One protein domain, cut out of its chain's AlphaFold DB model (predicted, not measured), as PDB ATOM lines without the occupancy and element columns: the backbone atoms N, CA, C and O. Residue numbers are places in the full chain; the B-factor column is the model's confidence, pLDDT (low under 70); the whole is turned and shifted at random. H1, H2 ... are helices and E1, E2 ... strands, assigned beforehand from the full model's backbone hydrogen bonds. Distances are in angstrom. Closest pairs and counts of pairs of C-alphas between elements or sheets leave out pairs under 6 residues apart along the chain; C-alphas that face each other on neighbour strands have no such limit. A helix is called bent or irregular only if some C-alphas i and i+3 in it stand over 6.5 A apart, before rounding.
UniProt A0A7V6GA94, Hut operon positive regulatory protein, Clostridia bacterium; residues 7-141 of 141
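What this domain is: This is residues 7 to 141 of the 141 residues of the protein "Hut operon positive regulatory protein" of Clostridia bacterium (UniProt A0A7V6GA94). A twisted sheet of four long strands makes the middle of this domain, with two long helices, H3 and H4, along one face and a shorter helical hairpin, H1 and H2, over the other. H1 packs on the inner strands E2 and E3, while H2 lies farther out and meets the sheet near the beginning of E1. The 135 printed residues hold four named helices and four named strands, in the order H1 H2 E1 H3 H4 E2 E3 E4, a mixed class. The sheet's order is E1 E2 E3 E4, antiparallel throughout. The whole is compact, with a radius of gyration of the C-alphas of 14.4 A and spans of 41 by 34 by 23 A.

How they stand to each other: H1, residues 11 to 20, and H2, residues 24 to 36, form a helical hairpin; they touch at C-alphas 18 and 27, their closest, 6.2 A apart, at a shallow tilt of 12 degrees. E1, residues 40 to 49, is an edge strand, and H3, residues 51 to 67, forms a second helical hairpin with H4, residues 75 to 92. H3 and H4 touch, opposite ways at a steep tilt of 40 degrees; their closest C-alphas, 58 and 85, are 6.8 A apart. E2, residues 101 to 110, E3, residues 114 to 124, and E4, residues 131 to 140, form a meander, each strand the antiparallel neighbour of the one before. N 44 and O 106 of E1 and E2 are 2.8 A apart, N 105 and O 120 of E2 and E3 2.8 A, and N 119 and O 135 of E3 and E4 2.8 A, within hydrogen-bond range. With helices on both faces there are three layers: H3 and H4 on one face, H1 and H2 on the other. H4 is over E3 and E4, at a height over the sheet of 6.8 A; the C-alphas of Ala 88 and Gly 137, the closest of H4 and E4, are 4.0 A apart. Every O i to N i+4 pair is within hydrogen-bond range in H1, H2 and H4, and 11 of 13 in H3, which is only just irregular: C-alphas 55 and 58 are 6.8 A apart.

Where its parts are: H1 begins at C-alpha 11 (-4.388, 27.919, 10.102) and is 14.3 A long; H2 is 18.4 A, E1 29.7 A. H3 is 24.6 A and H4 25.7 A long. E2 is 28.4 A, and E3, 31.3 A, bends by 53 degrees at residue 121. E4, 30.9 A, ends at C-alpha 140 (-10.326, 27.830, 19.969).

The domain as a whole: The C-alphas of Glu 74 and Ile 128, the two farthest apart, are 43.6 A apart. The printed part has no cut and no long link. Residue 7 and residues 94 to 99 are under 70 in pLDDT.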
ATOM      1  N   ASP A   7      -6.722  30.319  -0.586       65.19
ATOM      2  CA  ASP A   7      -7.784  29.314  -0.431       65.19
ATOM      3  C   ASP A   7      -7.274  27.943   0.056       65.19
ATOM      4  O   ASP A   7      -8.041  27.114   0.543       65.19
ATOM      5  N   PHE A   8      -5.969  27.679  -0.062       70.06
ATOM      6  CA  PHE A   8      -5.348  26.426   0.371       70.06
ATOM      7  C   PHE A   8      -4.871  26.462   1.837       70.06
ATOM      8  O   PHE A   8      -4.487  25.424   2.402       70.06
ATOM      9  N   LEU A   9      -4.864  27.646   2.454       81.75
ATOM     10  CA  LEU A   9      -4.112  27.932   3.665       81.75
ATOM     11  C   LEU A   9      -4.994  27.865   4.922       81.75
ATOM     12  O   LEU A   9      -5.450  28.872   5.455       81.75
ATOM     13  N   THR A  10      -5.202  26.653   5.442       91.00
ATOM     14  CA  THR A  10      -5.760  26.485   6.794       91.00
ATOM     15  C   THR A  10      -4.769  26.989   7.846       91.00
ATOM     16  O   THR A  10      -3.558  26.947   7.625       91.00
ATOM     17  N   ILE A  11      -5.251  27.405   9.021       94.12
ATOM     18  CA  ILE A  11      -4.388  27.919  10.102       94.12
ATOM     19  C   ILE A  11      -3.279  26.926  10.504       94.12
ATOM     20  O   ILE A  11      -2.136  27.324  10.719       94.12
ATOM     21  N   GLY A  12      -3.582  25.622  10.513       95.56
ATOM     22  CA  GLY A  12      -2.599  24.573  10.792       95.56
ATOM     23  C   GLY A  12      -1.538  24.434   9.701       95.56
ATOM     24  O   GLY A  12      -0.354  24.292  10.005       95.56
ATOM     25  N   ARG A  13      -1.930  24.541   8.423       94.94
ATOM     26  CA  ARG A  13      -0.976  24.564   7.302       94.94
ATOM     27  C   ARG A  13      -0.114  25.817   7.337       94.94
ATOM     28  O   ARG A  13       1.087  25.711   7.130       94.94
ATOM     29  N   ALA A  14      -0.710  26.974   7.626       94.75
ATOM     30  CA  ALA A  14      -0.002  28.239   7.768       94.75
ATOM     31  C   ALA A  14       1.092  28.149   8.837       94.75
ATOM     32  O   ALA A  14       2.242  28.492   8.568       94.75
ATOM     33  N   ALA A  15       0.741  27.630  10.018       97.19
ATOM     34  CA  ALA A  15       1.694  27.407  11.096       97.19
ATOM     35  C   ALA A  15       2.797  26.436  10.658       97.19
ATOM     36  O   ALA A  15       3.973  26.783  10.685       97.19
ATOM     37  N   MET A  16       2.445  25.253  10.149       96.88
ATOM     38  CA  MET A  16       3.455  24.260   9.774       96.88
ATOM     39  C   MET A  16       4.395  24.752   8.661       96.88
ATOM     40  O   MET A  16       5.601  24.555   8.755       96.88
ATOM     41  N   LEU A  17       3.882  25.447   7.639       95.38
ATOM     42  CA  LEU A  17       4.716  26.058   6.597       95.38
ATOM     43  C   LEU A  17       5.717  27.048   7.194       95.38
ATOM     44  O   LEU A  17       6.898  27.011   6.857       95.38
ATOM     45  N   LEU A  18       5.257  27.904   8.108       96.12
ATOM     46  CA  LEU A  18       6.112  28.894   8.744       96.12
ATOM     47  C   LEU A  18       7.173  28.237   9.644       96.12
ATOM     48  O   LEU A  18       8.331  28.654   9.613       96.12
ATOM     49  N   ALA A  19       6.820  27.180  10.382       97.50
ATOM     50  CA  ALA A  19       7.763  26.398  11.185       97.50
ATOM     51  C   ALA A  19       8.804  25.644  10.335       97.50
ATOM     52  O   ALA A  19       9.957  25.556  10.738       97.50
ATOM     53  N   MET A  20       8.425  25.146   9.152       96.94
ATOM     54  CA  MET A  20       9.321  24.422   8.235       96.94
ATOM     55  C   MET A  20      10.196  25.335   7.363       96.94
ATOM     56  O   MET A  20      11.062  24.842   6.639       96.94
ATOM     57  N   SER A  21       9.981  26.653   7.394       96.00
ATOM     58  CA  SER A  21      10.767  27.592   6.589       96.00
ATOM     59  C   SER A  21      12.252  27.549   6.960       96.00
ATOM     60  O   SER A  21      12.614  27.624   8.140       96.00
ATOM     61  N   ARG A  22      13.123  27.447   5.951       92.31
ATOM     62  CA  ARG A  22      14.565  27.213   6.139       92.31
ATOM     63  C   ARG A  22      15.391  28.481   6.029       92.31
ATOM     64  O   ARG A  22      16.395  28.617   6.719       92.31
ATOM     65  N   THR A  23      14.985  29.393   5.149       94.12
ATOM     66  CA  THR A  23      15.696  30.653   4.915       94.12
ATOM     67  C   THR A  23      14.831  31.850   5.278       94.12
ATOM     68  O   THR A  23      13.601  31.767   5.320       94.12
ATOM     69  N   SER A  24      15.481  32.986   5.523       92.94
ATOM     70  CA  SER A  24      14.799  34.250   5.806       92.94
ATOM     71  C   SER A  24      13.901  34.688   4.647       92.94
ATOM     72  O   SER A  24      12.843  35.273   4.878       92.94
ATOM     73  N   GLU A  25      14.294  34.394   3.405       94.81
ATOM     74  CA  GLU A  25      13.510  34.683   2.204       94.81
ATOM     75  C   GLU A  25      12.243  33.824   2.154       94.81
ATOM     76  O   GLU A  25      11.150  34.364   1.995       94.81
ATOM     77  N   GLU A  26      12.368  32.506   2.361       93.81
ATOM     78  CA  GLU A  26      11.229  31.577   2.410       93.81
ATOM     79  C   GLU A  26      10.238  31.977   3.510       93.81
ATOM     80  O   GLU A  26       9.035  32.089   3.268       93.81
ATOM     81  N   GLU A  27      10.747  32.274   4.708       95.44
ATOM     82  CA  GLU A  27       9.933  32.747   5.825       95.44
ATOM     83  C   GLU A  27       9.219  34.066   5.493       95.44
ATOM     84  O   GLU A  27       8.044  34.237   5.818       95.44
ATOM     85  N   THR A  28       9.902  34.992   4.817       95.81
ATOM     86  CA  THR A  28       9.337  36.290   4.424       95.81
ATOM     87  C   THR A  28       8.192  36.125   3.426       95.81
ATOM     88  O   THR A  28       7.155  36.768   3.586       95.81
ATOM     89  N   GLU A  29       8.330  35.248   2.430       93.81
ATOM     90  CA  GLU A  29       7.254  34.976   1.468       93.81
ATOM     91  C   GLU A  29       6.041  34.317   2.136       93.81
ATOM     92  O   GLU A  29       4.902  34.725   1.898       93.81
ATOM     93  N   ILE A  30       6.265  33.372   3.055       93.81
ATOM     94  CA  ILE A  30       5.179  32.752   3.827       93.81
ATOM     95  C   ILE A  30       4.465  33.806   4.684       93.81
ATOM     96  O   ILE A  30       3.238  33.895   4.663       93.81
ATOM     97  N   LYS A  31       5.209  34.668   5.386       95.06
ATOM     98  CA  LYS A  31       4.644  35.766   6.187       95.06
ATOM     99  C   LYS A  31       3.783  36.720   5.357       95.06
ATOM    100  O   LYS A  31       2.701  37.099   5.804       95.06
ATOM    101  N   LYS A  32       4.213  37.068   4.137       93.62
ATOM    102  CA  LYS A  32       3.407  37.879   3.206       93.62
ATOM    103  C   LYS A  32       2.079  37.196   2.873       93.62
ATOM    104  O   LYS A  32       1.040  37.848   2.934       93.62
ATOM    105  N   LEU A  33       2.093  35.892   2.583       91.25
ATOM    106  CA  LEU A  33       0.870  35.126   2.318       91.25
ATOM    107  C   LEU A  33      -0.073  35.107   3.528       91.25
ATOM    108  O   LEU A  33      -1.271  35.332   3.372       91.25
ATOM    109  N   LEU A  34       0.457  34.893   4.735       93.06
ATOM    110  CA  LEU A  34      -0.348  34.901   5.961       93.06
ATOM    111  C   LEU A  34      -0.974  36.277   6.215       93.06
ATOM    112  O   LEU A  34      -2.144  36.352   6.591       93.06
ATOM    113  N   HIS A  35      -0.224  37.352   5.963       92.88
ATOM    114  CA  HIS A  35      -0.729  38.717   6.085       92.88
ATOM    115  C   HIS A  35      -1.883  38.993   5.111       92.88
ATOM    116  O   HIS A  35      -2.902  39.546   5.518       92.88
ATOM    117  N   LEU A  36      -1.772  38.541   3.854       91.69
ATOM    118  CA  LEU A  36      -2.855  38.639   2.864       91.69
ATOM    119  C   LEU A  36      -4.117  37.870   3.283       91.69
ATOM    120  O   LEU A  36      -5.218  38.257   2.905       91.69
ATOM    121  N   CYS A  37      -3.967  36.813   4.082       90.38
ATOM    122  CA  CYS A  37      -5.078  36.035   4.629       90.38
ATOM    123  C   CYS A  37      -5.631  36.599   5.954       90.38
ATOM    124  O   CYS A  37      -6.447  35.942   6.596       90.38
ATOM    125  N   GLY A  38      -5.160  37.767   6.413       92.69
ATOM    126  CA  GLY A  38      -5.600  38.375   7.674       92.69
ATOM    127  C   GLY A  38      -5.134  37.636   8.936       92.69
ATOM    128  O   GLY A  38      -5.679  37.857  10.015       92.69
ATOM    129  N   MET A  39      -4.135  36.754   8.830       94.75
ATOM    130  CA  MET A  39      -3.629  35.988   9.970       94.75
ATOM    131  C   MET A  39      -2.526  36.741  10.716       94.75
ATOM    132  O   MET A  39      -1.609  37.307  10.116       94.75
ATOM    133  N   LYS A  40      -2.571  36.682  12.050       96.62
ATOM    134  CA  LYS A  40      -1.463  37.101  12.919       96.62
ATOM    135  C   LYS A  40      -0.492  35.940  13.092       96.62
ATOM    136  O   LYS A  40      -0.915  34.790  13.189       96.62
ATOM    137  N   TYR A  41       0.800  36.234  13.176       97.19
ATOM    138  CA  TYR A  41       1.817  35.203  13.351       97.19
ATOM    139  C   TYR A  41       3.026  35.691  14.142       97.19
ATOM    140  O   TYR A  41       3.411  36.857  14.061       97.19
ATOM    141  N   CYS A  42       3.681  34.781  14.854       96.94
ATOM    142  CA  CYS A  42       5.038  34.985  15.342       96.94
ATOM    143  C   CYS A  42       5.862  33.702  15.197       96.94
ATOM    144  O   CYS A  42       5.322  32.598  15.123       96.94
ATOM    145  N   VAL A  43       7.181  33.869  15.125       97.12
ATOM    146  CA  VAL A  43       8.147  32.774  15.005       97.12
ATOM    147  C   VAL A  43       9.170  32.929  16.114       97.12
ATOM    148  O   VAL A  43       9.612  34.039  16.413       97.12
ATOM    149  N   THR A  44       9.528  31.823  16.748       95.75
ATOM    150  CA  THR A  44      10.562  31.765  17.776       95.75
ATOM    151  C   THR A  44      11.307  30.437  17.691       95.75
ATOM    152  O   THR A  44      10.905  29.529  16.967       95.75
ATOM    153  N   GLU A  45      12.397  30.313  18.436       95.38
ATOM    154  CA  GLU A  45      13.154  29.074  18.551       95.38
ATOM    155  C   GLU A  45      13.199  28.636  20.011       95.38
ATOM    156  O   GLU A  45      13.395  29.444  20.925       95.38
ATOM    157  N   VAL A  46      13.056  27.332  20.237       94.75
ATOM    158  CA  VAL A  46      13.235  26.723  21.553       94.75
ATOM    159  C   VAL A  46      14.256  25.607  21.423       94.75
ATOM    160  O   VAL A  46      14.101  24.693  20.617       94.75
ATOM    161  N   LYS A  47      15.312  25.690  22.230       93.19
ATOM    162  CA  LYS A  47      16.385  24.697  22.289       93.19
ATOM    163  C   LYS A  47      16.574  24.259  23.734       93.19
ATOM    164  O   LYS A  47      16.437  25.082  24.643       93.19
ATOM    165  N   GLY A  48      16.879  22.988  23.946       91.69
ATOM    166  CA  GLY A  48      17.116  22.459  25.284       91.69
ATOM    167  C   GLY A  48      17.207  20.942  25.313       91.69
ATOM    168  O   GLY A  48      16.973  20.271  24.310       91.69
ATOM    169  N   VAL A  49      17.535  20.420  26.490       89.44
ATOM    170  CA  VAL A  49      17.617  18.982  26.759       89.44
ATOM    171  C   VAL A  49      16.488  18.600  27.707       89.44
ATOM    172  O   VAL A  49      16.375  19.186  28.786       89.44
ATOM    173  N   ASP A  50      15.650  17.647  27.294       85.00
ATOM    174  CA  ASP A  50      14.556  17.061  28.080       85.00
ATOM    175  C   ASP A  50      13.777  18.083  28.947       85.00
ATOM    176  O   ASP A  50      13.028  18.916  28.423       85.00
ATOM    177  N   GLN A  51      13.951  18.067  30.275       84.56
ATOM    178  CA  GLN A  51      13.185  18.913  31.188       84.56
ATOM    179  C   GLN A  51      13.473  20.411  31.011       84.56
ATOM    180  O   GLN A  51      12.576  21.232  31.207       84.56
ATOM    181  N   ASP A  52      14.686  20.789  30.597       88.44
ATOM    182  CA  ASP A  52      15.020  22.186  30.297       88.44
ATOM    183  C   ASP A  52      14.203  22.701  29.104       88.44
ATOM    184  O   ASP A  52      13.622  23.789  29.170       88.44
ATOM    185  N   PHE A  53      14.072  21.877  28.056       89.06
ATOM    186  CA  PHE A  53      13.204  22.179  26.920       89.06
ATOM    187  C   PHE A  53      11.753  22.337  27.387       89.06
ATOM    188  O   PHE A  53      11.136  23.369  27.127       89.06
ATOM    189  N   LYS A  54      11.228  21.369  28.154       85.94
ATOM    190  CA  LYS A  54       9.843  21.385  28.668       85.94
ATOM    191  C   LYS A  54       9.550  22.634  29.510       85.94
ATOM    192  O   LYS A  54       8.505  23.257  29.330       85.94
ATOM    193  N   ASN A  55      10.477  23.028  30.384       86.06
ATOM    194  CA  ASN A  55      10.321  24.184  31.270       86.06
ATOM    195  C   ASN A  55      10.368  25.519  30.515       86.06
ATOM    196  O   ASN A  55       9.634  26.453  30.848       86.06
ATOM    197  N   LYS A  56      11.238  25.633  29.504       90.56
ATOM    198  CA  LYS A  56      11.376  26.859  28.705       90.56
ATOM    199  C   LYS A  56      10.267  27.009  27.674       90.56
ATOM    200  O   LYS A  56       9.853  28.139  27.426       90.56
ATOM    201  N   PHE A  57       9.783  25.901  27.112       92.25
ATOM    202  CA  PHE A  57       8.859  25.887  25.980       92.25
ATOM    203  C   PHE A  57       7.653  26.803  26.206       92.25
ATOM    204  O   PHE A  57       7.520  27.838  25.557       92.25
ATOM    205  N   THR A  58       6.827  26.494  27.204       90.75
ATOM    206  CA  THR A  58       5.590  27.236  27.462       90.75
ATOM    207  C   THR A  58       5.845  28.712  27.768       90.75
ATOM    208  O   THR A  58       5.159  29.583  27.240       90.75
ATOM    209  N   ARG A  59       6.861  29.016  28.587       92.00
ATOM    210  CA  ARG A  59       7.190  30.396  28.972       92.00
ATOM    211  C   ARG A  59       7.666  31.225  27.779       92.00
ATOM    212  O   ARG A  59       7.261  32.378  27.646       92.00
ATOM    213  N   ASN A  60       8.513  30.650  26.928       95.00
ATOM    214  CA  ASN A  60       9.039  31.334  25.751       95.00
ATOM    215  C   ASN A  60       7.921  31.633  24.748       95.00
ATOM    216  O   ASN A  60       7.850  32.750  24.242       95.00
ATOM    217  N   LEU A  61       7.020  30.673  24.516       96.00
ATOM    218  CA  LEU A  61       5.880  30.851  23.614       96.00
ATOM    219  C   LEU A  61       4.920  31.925  24.132       96.00
ATOM    220  O   LEU A  61       4.519  32.801  23.371       96.00
ATOM    221  N   LEU A  62       4.606  31.903  25.428       95.75
ATOM    222  CA  LEU A  62       3.761  32.909  26.069       95.75
ATOM    223  C   LEU A  62       4.352  34.319  25.927       95.75
ATOM    224  O   LEU A  62       3.659  35.248  25.520       95.75
ATOM    225  N   GLY A  63       5.647  34.463  26.227       96.44
ATOM    226  CA  GLY A  63       6.366  35.726  26.080       96.44
ATOM    227  C   GLY A  63       6.370  36.212  24.633       96.44
ATOM    228  O   GLY A  63       5.999  37.350  24.371       96.44
ATOM    229  N   ALA A  64       6.704  35.334  23.683       96.94
ATOM    230  CA  ALA A  64       6.719  35.672  22.263       96.94
ATOM    231  C   ALA A  64       5.332  36.083  21.748       96.94
ATOM    232  O   ALA A  64       5.221  37.067  21.017       96.94
ATOM    233  N   ALA A  65       4.275  35.367  22.131       97.38
ATOM    234  CA  ALA A  65       2.917  35.652  21.684       97.38
ATOM    235  C   ALA A  65       2.388  36.985  22.237       97.38
ATOM    236  O   ALA A  65       1.795  37.756  21.484       97.38
ATOM    237  N   LEU A  66       2.653  37.284  23.515       97.25
ATOM    238  CA  LEU A  66       2.285  38.560  24.135       97.25
ATOM    239  C   LEU A  66       3.091  39.726  23.549       97.25
ATOM    240  O   LEU A  66       2.519  40.737  23.154       97.25
ATOM    241  N   SER A  67       4.415  39.581  23.434       96.88
ATOM    242  CA  SER A  67       5.288  40.646  22.922       96.88
ATOM    243  C   SER A  67       5.031  40.989  21.453       96.88
ATOM    244  O   SER A  67       5.279  42.122  21.055       96.88
ATOM    245  N   ASN A  68       4.527  40.042  20.655       96.56
ATOM    246  CA  ASN A  68       4.175  40.268  19.250       96.56
ATOM    247  C   ASN A  68       2.677  40.572  19.039       96.56
ATOM    248  O   ASN A  68       2.229  40.623  17.896       96.56
ATOM    249  N   GLY A  69       1.883  40.745  20.107       95.81
ATOM    250  CA  GLY A  69       0.450  41.061  19.994       95.81
ATOM    251  C   GLY A  69      -0.381  39.967  19.308       95.81
ATOM    252  O   GLY A  69      -1.409  40.249  18.676       95.81
ATOM    253  N   ILE A  70       0.081  38.714  19.393       96.94
ATOM    254  CA  ILE A  70      -0.642  37.546  18.878       96.94
ATOM    255  C   ILE A  70      -1.812  37.231  19.792       96.94
ATOM    256  O   ILE A  70      -2.901  36.953  19.304       96.94
ATOM    257  N   ILE A  71      -1.620  37.329  21.105       96.81
ATOM    258  CA  ILE A  71      -2.676  37.179  22.106       96.81
ATOM    259  C   ILE A  71      -2.694  38.379  23.046       96.81
ATOM    260  O   ILE A  71      -1.673  39.041  23.232       96.81
ATOM    261  N   GLU A  72      -3.849  38.613  23.660       95.69
ATOM    262  CA  GLU A  72      -3.986  39.563  24.759       95.69
ATOM    263  C   GLU A  72      -3.647  38.884  26.088       95.69
ATOM    264  O   GLU A  72      -3.732  37.658  26.223       95.69
ATOM    265  N   LYS A  73      -3.295  39.680  27.101       95.06
ATOM    266  CA  LYS A  73      -3.006  39.188  28.456       95.06
ATOM    267  C   LYS A  73      -4.295  38.903  29.241       95.06
ATOM    268  O   LYS A  73      -4.454  39.357  30.368       95.06
ATOM    269  N   GLU A  74      -5.185  38.124  28.638       95.69
ATOM    270  CA  GLU A  74      -6.494  37.755  29.174       95.69
ATOM    271  C   GLU A  74      -6.605  36.232  29.345       95.69
ATOM    272  O   GLU A  74      -6.068  35.485  28.518       95.69
ATOM    273  N   PRO A  75      -7.301  35.731  30.386       95.56
ATOM    274  CA  PRO A  75      -7.368  34.299  30.670       95.56
ATOM    275  C   PRO A  75      -7.784  33.405  29.484       95.56
ATOM    276  O   PRO A  75      -7.113  32.389  29.300       95.56
ATOM    277  N   PRO A  76      -8.793  33.747  28.650       94.50
ATOM    278  CA  PRO A  76      -9.188  32.905  27.514       94.50
ATOM    279  C   PRO A  76      -8.075  32.760  26.470       94.50
ATOM    280  O   PRO A  76      -7.671  31.649  26.133       94.50
ATOM    281  N   SER A  77      -7.477  33.879  26.051       94.69
ATOM    282  CA  SER A  77      -6.408  33.880  25.048       94.69
ATOM    283  C   SER A  77      -5.146  33.167  25.541       94.69
ATOM    284  O   SER A  77      -4.482  32.454  24.784       94.69
ATOM    285  N   MET A  78      -4.828  33.326  26.827       96.31
ATOM    286  CA  MET A  78      -3.709  32.636  27.466       96.31
ATOM    287  C   MET A  78      -3.978  31.131  27.561       96.31
ATOM    288  O   MET A  78      -3.103  30.336  27.227       96.31
ATOM    289  N   HIS A  79      -5.187  30.732  27.962       96.25
ATOM    290  CA  HIS A  79      -5.610  29.333  28.020       96.25
ATOM    291  C   HIS A  79      -5.518  28.670  26.641       96.25
ATOM    292  O   HIS A  79      -4.876  27.629  26.514       96.25
ATOM    293  N   ALA A  80      -6.065  29.302  25.602       97.38
ATOM    294  CA  ALA A  80      -6.029  28.792  24.236       97.38
ATOM    295  C   ALA A  80      -4.593  28.536  23.746       97.38
ATOM    296  O   ALA A  80      -4.280  27.453  23.242       97.38
ATOM    297  N   LEU A  81      -3.685  29.497  23.961       97.69
ATOM    298  CA  LEU A  81      -2.277  29.327  23.602       97.69
ATOM    299  C   LEU A  81      -1.624  28.182  24.384       97.69
ATOM    300  O   LEU A  81      -0.883  27.389  23.802       97.69
ATOM    301  N   LEU A  82      -1.874  28.092  25.693       96.31
ATOM    302  CA  LEU A  82      -1.316  27.035  26.536       96.31
ATOM    303  C   LEU A  82      -1.790  25.650  26.085       96.31
ATOM    304  O   LEU A  82      -0.965  24.743  25.971       96.31
ATOM    305  N   HIS A  83      -3.077  25.496  25.775       96.62
ATOM    306  CA  HIS A  83      -3.641  24.244  25.274       96.62
ATOM    307  C   HIS A  83      -3.020  23.831  23.939       96.62
ATOM    308  O   HIS A  83      -2.466  22.733  23.848       96.62
ATOM    309  N   ALA A  84      -3.001  24.734  22.953       97.56
ATOM    310  CA  ALA A  84      -2.371  24.474  21.659       97.56
ATOM    311  C   ALA A  84      -0.874  24.139  21.809       97.56
ATOM    312  O   ALA A  84      -0.368  23.215  21.177       97.56
ATOM    313  N   SER A  85      -0.158  24.835  22.699       96.50
ATOM    314  CA  SER A  85       1.265  24.582  22.968       96.50
ATOM    315  C   SER A  85       1.506  23.197  23.577       96.50
ATOM    316  O   SER A  85       2.433  22.489  23.180       96.50
ATOM    317  N   LEU A  86       0.691  22.801  24.560       94.06
ATOM    318  CA  LEU A  86       0.818  21.507  25.228       94.06
ATOM    319  C   LEU A  86       0.488  20.348  24.290       94.06
ATOM    320  O   LEU A  86       1.197  19.342  24.315       94.06
ATOM    321  N   GLU A  87      -0.536  20.500  23.453       95.38
ATOM    322  CA  GLU A  87      -0.877  19.529  22.414       95.38
ATOM    323  C   GLU A  87       0.262  19.389  21.396       95.38
ATOM    324  O   GLU A  87       0.745  18.281  21.158       95.38
ATOM    325  N   ALA A  88       0.773  20.509  20.878       95.19
ATOM    326  CA  ALA A  88       1.849  20.499  19.895       95.19
ATOM    327  C   ALA A  88       3.121  19.827  20.438       95.19
ATOM    328  O   ALA A  88       3.743  19.013  19.755       95.19
ATOM    329  N   ARG A  89       3.471  20.100  21.702       91.81
ATOM    330  CA  ARG A  89       4.598  19.449  22.386       91.81
ATOM    331  C   ARG A  89       4.347  17.963  22.644       91.81
ATOM    332  O   ARG A  89       5.278  17.173  22.526       91.81
ATOM    333  N   ARG A  90       3.125  17.569  23.014       90.06
ATOM    334  CA  ARG A  90       2.770  16.153  23.216       90.06
ATOM    335  C   ARG A  90       2.923  15.359  21.920       90.06
ATOM    336  O   ARG A  90       3.440  14.250  21.955       90.06
ATOM    337  N   ASN A  91       2.541  15.950  20.791       87.44
ATOM    338  CA  ASN A  91       2.667  15.325  19.475       87.44
ATOM    339  C   ASN A  91       4.128  15.167  19.019       87.44
ATOM    340  O   ASN A  91       4.428  14.266  18.240       87.44
ATOM    341  N   LEU A  92       5.044  15.984  19.549       84.19
ATOM    342  CA  LEU A  92       6.485  15.843  19.321       84.19
ATOM    343  C   LEU A  92       7.061  14.593  20.018       84.19
ATOM    344  O   LEU A  92       7.958  13.940  19.485       84.19
ATOM    345  N   PHE A  93       6.510  14.258  21.191       77.75
ATOM    346  CA  PHE A  93       7.024  13.256  22.127       77.75
ATOM    347  C   PHE A  93       5.908  12.332  22.654       77.75
ATOM    348  O   PHE A  93       5.559  12.400  23.837       77.75
ATOM    349  N   PRO A  94       5.301  11.491  21.796       63.16
ATOM    350  CA  PRO A  94       4.133  10.701  22.183       63.16
ATOM    351  C   PRO A  94       4.420   9.690  23.309       63.16
ATOM    352  O   PRO A  94       3.554   9.509  24.157       63.16
ATOM    353  N   ASP A  95       5.635   9.123  23.371       64.81
ATOM    354  CA  ASP A  95       6.038   8.089  24.339       64.81
ATOM    355  C   ASP A  95       7.541   8.191  24.677       64.81
ATOM    356  O   ASP A  95       8.344   7.403  24.177       64.81
ATOM    357  N   GLU A  96       7.977   9.171  25.479       61.50
ATOM    358  CA  GLU A  96       9.419   9.384  25.719       61.50
ATOM    359  C   GLU A  96       9.934   8.890  27.084       61.50
ATOM    360  O   GLU A  96       9.745   9.566  28.098       61.50
ATOM    361  N   PRO A  97      10.661   7.753  27.117       55.22
ATOM    362  CA  PRO A  97      11.440   7.317  28.273       55.22
ATOM    363  C   PRO A  97      12.908   7.789  28.248       55.22
ATOM    364  O   PRO A  97      13.649   7.452  29.170       55.22
ATOM    365  N   VAL A  98      13.363   8.525  27.219       63.34
ATOM    366  CA  VAL A  98      14.797   8.828  27.025       63.34
ATOM    367  C   VAL A  98      15.082  10.320  26.850       63.34
ATOM    368  O   VAL A  98      14.324  11.036  26.207       63.34
ATOM    369  N   ILE A  99      16.201  10.773  27.427       65.12
ATOM    370  CA  ILE A  99      16.682  12.161  27.385       65.12
ATOM    371  C   ILE A  99      17.050  12.539  25.948       65.12
ATOM    372  O   ILE A  99      18.025  12.023  25.400       65.12
ATOM    373  N   THR A 100      16.318  13.480  25.360       81.38
ATOM    374  CA  THR A 100      16.570  13.993  24.012       81.38
ATOM    375  C   THR A 100      17.016  15.455  24.040       81.38
ATOM    376  O   THR A 100      16.521  16.278  24.817       81.38
ATOM    377  N   SER A 101      17.989  15.788  23.191       88.38
ATOM    378  CA  SER A 101      18.301  17.174  22.842       88.38
ATOM    379  C   SER A 101      17.371  17.602  21.715       88.38
ATOM    380  O   SER A 101      17.171  16.848  20.761       88.38
ATOM    381  N   SER A 102      16.792  18.792  21.830       90.81
ATOM    382  CA  SER A 102      15.822  19.319  20.875       90.81
ATOM    383  C   SER A 102      16.172  20.739  20.467       90.81
ATOM    384  O   SER A 102      16.458  21.587  21.320       90.81
ATOM    385  N   ALA A 103      16.091  21.008  19.168       93.19
ATOM    386  CA  ALA A 103      16.176  22.340  18.594       93.19
ATOM    387  C   ALA A 103      14.995  22.556  17.649       93.19
ATOM    388  O   ALA A 103      14.967  22.037  16.539       93.19
ATOM    389  N   MET A 104      14.010  23.321  18.114       94.62
ATOM    390  CA  MET A 104      12.727  23.477  17.439       94.62
ATOM    391  C   MET A 104      12.532  24.917  16.992       94.62
ATOM    392  O   MET A 104      12.605  25.844  17.807       94.62
ATOM    393  N   LYS A 105      12.208  25.092  15.712       97.12
ATOM    394  CA  LYS A 105      11.558  26.300  15.220       97.12
ATOM    395  C   LYS A 105      10.075  26.193  15.538       97.12
ATOM    396  O   LYS A 105       9.443  25.168  15.289       97.12
ATOM    397  N   VAL A 106       9.531  27.241  16.137       97.69
ATOM    398  CA  VAL A 106       8.146  27.289  16.593       97.69
ATOM    399  C   VAL A 106       7.454  28.461  15.932       97.69
ATOM    400  O   VAL A 106       7.920  29.596  16.011       97.69
ATOM    401  N   SER A 107       6.310  28.196  15.320       98.12
ATOM    402  CA  SER A 107       5.423  29.232  14.805       98.12
ATOM    403  C   SER A 107       4.113  29.230  15.573       98.12
ATOM    404  O   SER A 107       3.528  28.170  15.804       98.12
ATOM    405  N   ILE A 108       3.621  30.420  15.885       98.38
ATOM    406  CA  ILE A 108       2.277  30.636  16.406       98.38
ATOM    407  C   ILE A 108       1.521  31.392  15.327       98.38
ATOM    408  O   ILE A 108       1.976  32.452  14.901       98.38
ATOM    409  N   VAL A 109       0.388  30.860  14.883       97.81
ATOM    410  CA  VAL A 109      -0.493  31.512  13.910       97.81
ATOM    411  C   VAL A 109      -1.887  31.608  14.500       97.81
ATOM    412  O   VAL A 109      -2.359  30.684  15.160       97.81
ATOM    413  N   ARG A 110      -2.534  32.747  14.286       96.62
ATOM    414  CA  ARG A 110      -3.835  33.086  14.844       96.62
ATOM    415  C   ARG A 110      -4.732  33.700  13.768       96.62
ATOM    416  O   ARG A 110      -4.286  34.583  13.034       96.62
ATOM    417  N   ASN A 111      -6.001  33.306  13.758       94.81
ATOM    418  CA  ASN A 111      -7.085  34.070  13.140       94.81
ATOM    419  C   ASN A 111      -8.076  34.551  14.226       94.81
ATOM    420  O   ASN A 111      -7.721  34.633  15.404       94.81
ATOM    421  N   GLU A 112      -9.293  34.934  13.849       92.69
ATOM    422  CA  GLU A 112     -10.275  35.460  14.807       92.69
ATOM    423  C   GLU A 112     -10.775  34.408  15.810       92.69
ATOM    424  O   GLU A 112     -11.008  34.745  16.968       92.69
ATOM    425  N   GLU A 113     -10.861  33.142  15.401       94.12
ATOM    426  CA  GLU A 113     -11.499  32.060  16.171       94.12
ATOM    427  C   GLU A 113     -10.500  31.050  16.755       94.12
ATOM    428  O   GLU A 113     -10.752  30.431  17.786       94.12
ATOM    429  N   TRP A 114      -9.354  30.867  16.100       96.88
ATOM    430  CA  TRP A 114      -8.408  29.789  16.362       96.88
ATOM    431  C   TRP A 114      -6.988  30.307  16.555       96.88
ATOM    432  O   TRP A 114      -6.536  31.265  15.917       96.88
ATOM    433  N   ILE A 115      -6.244  29.584  17.385       98.00
ATOM    434  CA  ILE A 115      -4.797  29.689  17.511       98.00
ATOM    435  C   ILE A 115      -4.158  28.328  17.259       98.00
ATOM    436  O   ILE A 115      -4.641  27.291  17.715       98.00
ATOM    437  N   CYS A 116      -3.061  28.336  16.515       98.06
ATOM    438  CA  CYS A 116      -2.302  27.153  16.172       98.06
ATOM    439  C   CYS A 116      -0.827  27.346  16.513       98.06
ATOM    440  O   CYS A 116      -0.233  28.380  16.199       98.06
ATOM    441  N   VAL A 117      -0.241  26.330  17.138       98.31
ATOM    442  CA  VAL A 117       1.188  26.248  17.429       98.31
ATOM    443  C   VAL A 117       1.756  25.079  16.639       98.31
ATOM    444  O   VAL A 117       1.299  23.947  16.794       98.31
ATOM    445  N   ALA A 118       2.758  25.349  15.809       98.06
ATOM    446  CA  ALA A 118       3.511  24.324  15.096       98.06
ATOM    447  C   ALA A 118       4.978  24.352  15.517       98.06
ATOM    448  O   ALA A 118       5.551  25.421  15.732       98.06
ATOM    449  N   LEU A 119       5.571  23.168  15.619       96.94
ATOM    450  CA  LEU A 119       6.985  22.945  15.862       96.94
ATOM    451  C   LEU A 119       7.549  22.142  14.700       96.94
ATOM    452  O   LEU A 119       6.927  21.169  14.272       96.94
ATOM    453  N   PHE A 120       8.745  22.506  14.264       96.94
ATOM    454  CA  PHE A 120       9.538  21.702  13.353       96.94
ATOM    455  C   PHE A 120      11.020  21.850  13.692       96.94
ATOM    456  O   PHE A 120      11.488  22.957  13.975       96.94
ATOM    457  N   GLY A 121      11.755  20.745  13.677       94.56
ATOM    458  CA  GLY A 121      13.198  20.771  13.853       94.56
ATOM    459  C   GLY A 121      13.775  19.449  14.321       94.56
ATOM    460  O   GLY A 121      13.124  18.405  14.292       94.56
ATOM    461  N   ASP A 122      15.016  19.527  14.775       91.31
ATOM    462  CA  ASP A 122      15.852  18.379  15.080       91.31
ATOM    463  C   ASP A 122      15.655  17.884  16.511       91.31
ATOM    464  O   ASP A 122      15.712  18.653  17.481       91.31
ATOM    465  N   CYS A 123      15.498  16.569  16.649       87.75
ATOM    466  CA  CYS A 123      15.525  15.885  17.933       87.75
ATOM    467  C   CYS A 123      16.422  14.647  17.876       87.75
ATOM    468  O   CYS A 123      16.352  13.851  16.936       87.75
ATOM    469  N   GLY A 124      17.240  14.443  18.909       86.19
ATOM    470  CA  GLY A 124      18.058  13.242  19.034       86.19
ATOM    471  C   GLY A 124      18.782  13.125  20.373       86.19
ATOM    472  O   GLY A 124      19.029  14.109  21.066       86.19
ATOM    473  N   MET A 125      19.150  11.896  20.730       83.56
ATOM    474  CA  MET A 125      20.004  11.607  21.895       83.56
ATOM    475  C   MET A 125      21.490  11.736  21.547       83.56
ATOM    476  O   MET A 125      22.318  12.132  22.360       83.56
ATOM    477  N   HIS A 126      21.818  11.378  20.309       83.25
ATOM    478  CA  HIS A 126      23.147  11.404  19.728       83.25
ATOM    479  C   HIS A 126      23.042  11.979  18.305       83.25
ATOM    480  O   HIS A 126      22.006  11.772  17.664       83.25
ATOM    481  N   PRO A 127      24.083  12.638  17.757       81.50
ATOM    482  CA  PRO A 127      24.043  13.189  16.397       81.50
ATOM    483  C   PRO A 127      23.611  12.187  15.313       81.50
ATOM    484  O   PRO A 127      22.934  12.557  14.366       81.50
ATOM    485  N   ILE A 128      23.937  10.901  15.481       86.19
ATOM    486  CA  ILE A 128      23.566   9.824  14.537       86.19
ATOM    487  C   ILE A 128      22.068   9.474  14.605       86.19
ATOM    488  O   ILE A 128      21.498   9.004  13.628       86.19
ATOM    489  N   THR A 129      21.421   9.692  15.751       84.19
ATOM    490  CA  THR A 129      19.980   9.441  15.935       84.19
ATOM    491  C   THR A 129      19.144  10.704  15.724       84.19
ATOM    492  O   THR A 129      17.948  10.691  16.008       84.19
ATOM    493  N   CYS A 130      19.772  11.810  15.313       85.81
ATOM    494  CA  CYS A 130      19.108  13.088  15.115       85.81
ATOM    495  C   CYS A 130      18.281  13.055  13.830       85.81
ATOM    496  O   CYS A 130      18.782  12.643  12.786       85.81
ATOM    497  N   HIS A 131      17.017  13.448  13.919       88.94
ATOM    498  CA  HIS A 131      16.124  13.525  12.769       88.94
ATOM    499  C   HIS A 131      15.015  14.547  13.004       88.94
ATOM    500  O   HIS A 131      14.709  14.902  14.148       88.94
ATOM    501  N   ASP A 132      14.393  14.953  11.900       92.56
ATOM    502  CA  ASP A 132      13.274  15.881  11.903       92.56
ATOM    503  C   ASP A 132      12.096  15.328  12.707       92.56
ATOM    504  O   ASP A 132      11.659  14.178  12.558       92.56
ATOM    505  N   ARG A 133      11.542  16.198  13.541       92.31
ATOM    506  CA  ARG A 133      10.296  15.990  14.261       92.31
ATOM    507  C   ARG A 133       9.392  17.189  14.040       92.31
ATOM    508  O   ARG A 133       9.843  18.326  13.920       92.31
ATOM    509  N   ALA A 134       8.095  16.915  14.018       95.00
ATOM    510  CA  ALA A 134       7.067  17.929  13.887       95.00
ATOM    511  C   ALA A 134       6.017  17.754  14.982       95.00
ATOM    512  O   ALA A 134       5.686  16.633  15.368       95.00
ATOM    513  N   GLY A 135       5.481  18.870  15.457       95.44
ATOM    514  CA  GLY A 135       4.365  18.907  16.391       95.44
ATOM    515  C   GLY A 135       3.373  19.978  15.963       95.44
ATOM    516  O   GLY A 135       3.772  21.038  15.490       95.44
ATOM    517  N   LEU A 136       2.080  19.711  16.112       97.31
ATOM    518  CA  LEU A 136       1.011  20.662  15.809       97.31
ATOM    519  C   LEU A 136      -0.030  20.596  16.918       97.31
ATOM    520  O   LEU A 136      -0.368  19.502  17.364       97.31
ATOM    521  N   GLY A 137      -0.527  21.745  17.351       97.50
ATOM    522  CA  GLY A 137      -1.619  21.841  18.308       97.50
ATOM    523  C   GLY A 137      -2.499  23.039  17.999       97.50
ATOM    524  O   GLY A 137      -2.026  24.054  17.472       97.50
ATOM    525  N   MET A 138      -3.790  22.902  18.277       96.69
ATOM    526  CA  MET A 138      -4.805  23.886  17.918       96.69
ATOM    527  C   MET A 138      -5.802  24.069  19.054       96.69
ATOM    528  O   MET A 138      -6.222  23.119  19.702       96.69
ATOM    529  N   SER A 139      -6.220  25.310  19.270       97.50
ATOM    530  CA  SER A 139      -7.271  25.632  20.229       97.50
ATOM    531  C   SER A 139      -8.161  26.734  19.682       97.50
ATOM    532  O   SER A 139      -7.692  27.627  18.973       97.50
ATOM    533  N   HIS A 140      -9.434  26.681  20.056       95.75
ATOM    534  CA  HIS A 140     -10.326  27.830  19.969       95.75
ATOM    535  C   HIS A 140      -9.858  28.912  20.959       95.75
ATOM    536  O   HIS A 140      -9.301  28.568  22.010       95.75
ATOM    537  N   LEU A 141     -10.041  30.186  20.597       89.69
ATOM    538  CA  LEU A 141      -9.652  31.372  21.378       89.69
ATOM    539  C   LEU A 141     -10.632  31.780  22.482       89.69
ATOM    540  O   LEU A 141     -11.821  31.405  22.407       89.69
TER     541      LEU A 141